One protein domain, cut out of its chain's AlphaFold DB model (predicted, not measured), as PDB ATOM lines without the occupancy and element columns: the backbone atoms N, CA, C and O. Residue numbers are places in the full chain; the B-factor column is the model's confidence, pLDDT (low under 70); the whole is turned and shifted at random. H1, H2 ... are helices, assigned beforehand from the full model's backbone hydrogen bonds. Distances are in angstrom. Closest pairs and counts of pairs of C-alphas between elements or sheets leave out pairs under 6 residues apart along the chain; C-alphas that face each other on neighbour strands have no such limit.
ATOM      1  N   SER A   4     101.999 243.134 182.338       90.75
ATOM      2  CA  SER A   4     101.928 243.564 180.937       90.75
ATOM      3  C   SER A   4     102.679 242.609 180.008       90.75
ATOM      4  O   SER A   4     102.159 242.232 178.962       90.75
ATOM      5  N   PHE A   5     103.862 242.148 180.419       93.62
ATOM      6  CA  PHE A   5     104.664 241.213 179.637       93.62
ATOM      7  C   PHE A   5     104.037 239.811 179.592       93.62
ATOM      8  O   PHE A   5     104.029 239.184 178.537       93.62
ATOM      9  N   LYS A   6     103.402 239.359 180.682       95.50
ATOM     10  CA  LYS A   6     102.677 238.077 180.710       95.50
ATOM     11  C   LYS A   6     101.542 238.025 179.692       95.50
ATOM     12  O   LYS A   6     101.431 237.035 178.982       95.50
ATOM     13  N   LYS A   7     100.753 239.098 179.561       95.75
ATOM     14  CA  LYS A   7      99.681 239.163 178.551       95.75
ATOM     15  C   LYS A   7     100.218 238.999 177.127       95.75
ATOM     16  O   LYS A   7      99.600 238.306 176.326       95.75
ATOM     17  N   ASN A   8     101.370 239.600 176.836       96.25
ATOM     18  CA  ASN A   8     102.010 239.479 175.526       96.25
ATOM     19  C   ASN A   8     102.514 238.054 175.276       96.25
ATOM     20  O   ASN A   8     102.317 237.525 174.188       96.25
ATOM     21  N   VAL A   9     103.113 237.417 176.288       96.50
ATOM     22  CA  VAL A   9     103.554 236.016 176.200       96.50
ATOM     23  C   VAL A   9     102.360 235.079 176.007       96.50
ATOM     24  O   VAL A   9     102.394 234.241 175.114       96.50
ATOM     25  N   ASP A  10     101.277 235.252 176.766       96.75
ATOM     26  CA  ASP A  10     100.065 234.433 176.630       96.75
ATOM     27  C   ASP A  10      99.423 234.594 175.237       96.75
ATOM     28  O   ASP A  10      98.916 233.624 174.668       96.75
ATOM     29  N   LEU A  11      99.456 235.805 174.662       97.06
ATOM     30  CA  LEU A  11      99.000 236.057 173.293       97.06
ATOM     31  C   LEU A  11      99.893 235.353 172.262       97.06
ATOM     32  O   LEU A  11      99.367 234.688 171.373       97.06
ATOM     33  N   ALA A  12     101.216 235.455 172.404       96.56
ATOM     34  CA  ALA A  12     102.179 234.808 171.512       96.56
ATOM     35  C   ALA A  12     102.074 233.274 171.561       96.56
ATOM     36  O   ALA A  12     102.092 232.626 170.518       96.56
ATOM     37  N   VAL A  13     101.877 232.699 172.752       98.00
ATOM     38  CA  VAL A  13     101.624 231.261 172.951       98.00
ATOM     39  C   VAL A  13     100.393 230.818 172.162       98.00
ATOM     40  O   VAL A  13     100.462 229.838 171.425       98.00
ATOM     41  N   LYS A  14      99.281 231.561 172.265       97.31
ATOM     42  CA  LYS A  14      98.048 231.254 171.523       97.31
ATOM     43  C   LYS A  14      98.217 231.409 170.014       97.31
ATOM     44  O   LYS A  14      97.786 230.538 169.273       97.31
ATOM     45  N   GLN A  15      98.829 232.501 169.560       97.19
ATOM     46  CA  GLN A  15      99.026 232.774 168.131       97.19
ATOM     47  C   GLN A  15      99.970 231.765 167.471       97.19
ATOM     48  O   GLN A  15      99.737 231.364 166.334       97.19
ATOM     49  N   GLY A  16     101.009 231.339 168.190       95.25
ATOM     50  CA  GLY A  16     101.943 230.309 167.746       95.25
ATOM     51  C   GLY A  16     101.466 228.875 167.986       95.25
ATOM     52  O   GLY A  16     102.206 227.951 167.676       95.25
ATOM     53  N   ASN A  17     100.254 228.678 168.522       96.88
ATOM     54  CA  ASN A  17      99.675 227.368 168.849       96.88
ATOM     55  C   ASN A  17     100.556 226.491 169.760       96.88
ATOM     56  O   ASN A  17     100.581 225.270 169.625       96.88
ATOM     57  N   TYR A  18     101.256 227.105 170.714       97.31
ATOM     58  CA  TYR A  18     102.054 226.379 171.698       97.31
ATOM     59  C   TYR A  18     101.159 225.781 172.791       97.31
ATOM     60  O   TYR A  18     100.238 226.434 173.287       97.31
ATOM     61  N   ALA A  19     101.471 224.565 173.239       96.44
ATOM     62  CA  ALA A  19     100.754 223.894 174.322       96.44
ATOM     63  C   ALA A  19     101.049 224.518 175.696       96.44
ATOM     64  O   ALA A  19     100.276 224.356 176.641       96.44
ATOM     65  N   SER A  20     102.175 225.228 175.840       97.44
ATOM     66  CA  SER A  20     102.530 225.921 177.081       97.44
ATOM     67  C   SER A  20     103.502 227.081 176.872       97.44
ATOM     68  O   SER A  20     104.251 227.135 175.899       97.44
ATOM     69  N   VAL A  21     103.573 227.965 177.869       96.75
ATOM     70  CA  VAL A  21     104.585 229.029 177.952       96.75
ATOM     71  C   VAL A  21     106.011 228.454 177.922       96.75
ATOM     72  O   VAL A  21     106.893 229.010 177.274       96.75
ATOM     73  N   SER A  22     106.249 227.317 178.584       97.50
ATOM     74  CA  SER A  22     107.560 226.655 178.594       97.50
ATOM     75  C   SER A  22     107.954 226.095 177.230       97.50
ATOM     76  O   SER A  22     109.134 226.049 176.903       97.50
ATOM     77  N   GLU A  23     106.996 225.626 176.436       97.94
ATOM     78  CA  GLU A  23     107.253 225.205 175.059       97.94
ATOM     79  C   GLU A  23     107.621 226.395 174.174       97.94
ATOM     80  O   GLU A  23     108.658 226.346 173.522       97.94
ATOM     81  N   PHE A  24     106.857 227.486 174.257       97.88
ATOM     82  CA  PHE A  24     107.166 228.733 173.558       97.88
ATOM     83  C   PHE A  24     108.588 229.229 173.857       97.88
ATOM     84  O   PHE A  24     109.353 229.525 172.944       97.88
ATOM     85  N   PHE A  25     108.986 229.267 175.132       97.69
ATOM     86  CA  PHE A  25     110.347 229.680 175.483       97.69
ATOM     87  C   PHE A  25     111.417 228.688 175.021       97.69
ATOM     88  O   PHE A  25     112.490 229.127 174.618       97.69
ATOM     89  N   ARG A  26     111.155 227.374 175.055       97.94
ATOM     90  CA  ARG A  26     112.099 226.376 174.520       97.94
ATOM     91  C   ARG A  26     112.338 226.579 173.031       97.94
ATOM     92  O   ARG A  26     113.473 226.441 172.591       97.94
ATOM     93  N   ASP A  27     111.296 226.916 172.283       97.69
ATOM     94  CA  ASP A  27     111.435 227.203 170.861       97.69
ATOM     95  C   ASP A  27     112.199 228.506 170.604       97.69
ATOM     96  O   ASP A  27     113.154 228.522 169.833       97.69
ATOM     97  N   ALA A  28     111.881 229.569 171.348       96.94
ATOM     98  CA  ALA A  28     112.607 230.835 171.258       96.94
ATOM     99  C   ALA A  28     114.105 230.689 171.588       96.94
ATOM    100  O   ALA A  28     114.949 231.289 170.921       96.94
ATOM    101  N   VAL A  29     114.446 229.888 172.604       98.06
ATOM    102  CA  VAL A  29     115.843 229.582 172.950       98.06
ATOM    103  C   VAL A  29     116.514 228.796 171.830       98.06
ATOM    104  O   VAL A  29     117.610 229.168 171.420       98.06
ATOM    105  N   ARG A  30     115.849 227.774 171.282       98.06
ATOM    106  CA  ARG A  30     116.385 226.989 170.164       98.06
ATOM    107  C   ARG A  30     116.678 227.864 168.949       98.06
ATOM    108  O   ARG A  30     117.774 227.785 168.409       98.06
ATOM    109  N   ALA A  31     115.749 228.735 168.562       97.88
ATOM    110  CA  ALA A  31     115.948 229.646 167.438       97.88
ATOM    111  C   ALA A  31     117.159 230.575 167.652       97.88
ATOM    112  O   ALA A  31     117.924 230.838 166.725       97.88
ATOM    113  N   LEU A  32     117.366 231.047 168.887       98.00
ATOM    114  CA  LEU A  32     118.536 231.853 169.237       98.00
ATOM    115  C   LEU A  32     119.842 231.050 169.133       98.00
ATOM    116  O   LEU A  32     120.829 231.555 168.598       98.00
ATOM    117  N   GLU A  33     119.859 229.821 169.645       98.00
ATOM    118  CA  GLU A  33     121.020 228.925 169.578       98.00
ATOM    119  C   GLU A  33     121.362 228.546 168.129       98.00
ATOM    120  O   GLU A  33     122.534 228.544 167.749       98.00
ATOM    121  N   GLU A  34     120.350 228.288 167.299       98.31
ATOM    122  CA  GLU A  34     120.508 227.977 165.875       98.31
ATOM    123  C   GLU A  34     121.105 229.152 165.094       98.31
ATOM    124  O   GLU A  34     122.047 228.957 164.321       98.31
ATOM    125  N   GLU A  35     120.633 230.377 165.336       98.19
ATOM    126  CA  GLU A  35     121.202 231.577 164.715       98.19
ATOM    127  C   GLU A  35     122.664 231.778 165.139       98.19
ATOM    128  O   GLU A  35     123.536 232.032 164.306       98.19
ATOM    129  N   GLN A  36     122.975 231.605 166.426       98.12
ATOM    130  CA  GLN A  36     124.354 231.693 166.916       98.12
ATOM    131  C   GLN A  36     125.259 230.641 166.269       98.12
ATOM    132  O   GLN A  36     126.376 230.963 165.843       98.12
ATOM    133  N   LEU A  37     124.777 229.401 166.152       98.31
ATOM    134  CA  LEU A  37     125.493 228.324 165.478       98.31
ATOM    135  C   LEU A  37     125.738 228.674 164.007       98.31
ATOM    136  O   LEU A  37     126.882 228.600 163.551       98.31
ATOM    137  N   TYR A  38     124.707 229.120 163.289       98.25
ATOM    138  CA  TYR A  38     124.817 229.537 161.894       98.25
ATOM    139  C   TYR A  38     125.871 230.637 161.714       98.25
ATOM    140  O   TYR A  38     126.796 230.491 160.907       98.25
ATOM    141  N   GLN A  39     125.811 231.695 162.526       98.38
ATOM    142  CA  GLN A  39     126.780 232.789 162.470       98.38
ATOM    143  C   GLN A  39     128.204 232.326 162.799       98.38
ATOM    144  O   GLN A  39     129.161 232.779 162.163       98.38
ATOM    145  N   SER A  40     128.367 231.398 163.748       98.12
ATOM    146  CA  SER A  40     129.679 230.828 164.083       98.12
ATOM    147  C   SER A  40     130.293 230.061 162.906       98.12
ATOM    148  O   SER A  40     131.471 230.246 162.588       98.12
ATOM    149  N   VAL A  41     129.479 229.276 162.189       98.19
ATOM    150  CA  VAL A  41     129.904 228.517 161.007       98.19
ATOM    151  C   VAL A  41     130.256 229.464 159.866       98.19
ATOM    152  O   VAL A  41     131.298 229.302 159.230       98.19
ATOM    153  N   MET A  42     129.429 230.478 159.615       98.31
ATOM    154  CA  MET A  42     129.679 231.457 158.554       98.31
ATOM    155  C   MET A  42     130.947 232.271 158.815       98.31
ATOM    156  O   MET A  42     131.743 232.480 157.896       98.31
ATOM    157  N   ARG A  43     131.189 232.660 160.072       97.88
ATOM    158  CA  ARG A  43     132.441 233.306 160.475       97.88
ATOM    159  C   ARG A  43     133.640 232.389 160.255       97.88
ATOM    160  O   ARG A  43     134.595 232.812 159.617       97.88
ATOM    161  N   SER A  44     133.553 231.129 160.683       96.81
ATOM    162  CA  SER A  44     134.615 230.142 160.462       96.81
ATOM    163  C   SER A  44     134.932 229.955 158.972       96.81
ATOM    164  O   SER A  44     136.099 229.954 158.584       96.81
ATOM    165  N   ARG A  45     133.911 229.879 158.108       96.88
ATOM    166  CA  ARG A  45     134.099 229.797 156.647       96.88
ATOM    167  C   ARG A  45     134.815 231.022 156.087       96.88
ATOM    168  O   ARG A  45     135.702 230.876 155.249       96.88
ATOM    169  N   LYS A  46     134.437 232.215 156.549       97.88
ATOM    170  CA  LYS A  46     135.086 233.469 156.158       97.88
ATOM    171  C   LYS A  46     136.551 233.496 156.593       97.88
ATOM    172  O   LYS A  46     137.406 233.812 155.774       97.88
ATOM    173  N   ASP A  47     136.845 233.099 157.829       97.69
ATOM    174  CA  ASP A  47     138.214 233.028 158.344       97.69
ATOM    175  C   ASP A  47     139.082 232.087 157.494       97.69
ATOM    176  O   ASP A  47     140.182 232.459 157.089       97.69
ATOM    177  N   VAL A  48     138.567 230.910 157.125       95.94
ATOM    178  CA  VAL A  48     139.280 229.983 156.228       95.94
ATOM    179  C   VAL A  48     139.542 230.612 154.855       95.94
ATOM    180  O   VAL A  48     140.664 230.523 154.357       95.94
ATOM    181  N   ALA A  49     138.545 231.273 154.257       96.19
ATOM    182  CA  ALA A  49     138.687 231.939 152.959       96.19
ATOM    183  C   ALA A  49     139.700 233.100 152.989       96.19
ATOM    184  O   ALA A  49     140.414 233.322 152.015       96.19
ATOM    185  N   GLU A  50     139.800 233.807 154.116       97.69
ATOM    186  CA  GLU A  50     140.778 234.877 154.352       97.69
ATOM    187  C   GLU A  50     142.178 234.353 154.729       97.69
ATOM    188  O   GLU A  50     143.093 235.142 154.964       97.69
TER     189      GLU A  50
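This is residues 4 to 50 of the 63 residues of an uncharacterized protein of Parcubacteria group bacterium GW2011_GWF2_38_8 (UniProt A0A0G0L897). A short helix, H1, and a long one, H2, make a lopsided L: H1 is the short arm, and the first turn of H2 packs on residues 9 to 13 of H1, while residues 28 to 50 stick out free. The printed part has 47 residues with two named helices, H1 then H2, and no named strand; the class is all helix. It is an extended rod, with a radius of gyration of the C-alphas of 16.0 A and spans of 48 by 20 by 14 A.

H1, residues 4 to 15, touches H2, residues 21 to 49, with residues 9 to 13 alone, and H2 touches it with residues 21 to 24 alone. The closest C-alphas, those of Val 13 and Phe 24, are 6.1 A apart. Their lines are about perpendicular, at 83 degrees. In H1 and H2 every O i to N i+4 pair is within hydrogen-bond range.

H1 begins at C-alpha 4 (101.928, 243.564, 180.937) and is 17.0 A long. H2 is 42.4 A long and ends at C-alpha 49 (138.687, 231.939, 152.959).

The C-alphas of Lys 7 and Glu 50, the two farthest apart, are 47.9 A apart. The link from H1 to H2 is tight, and the printed part has no cut. No printed residue has a pLDDT under 70.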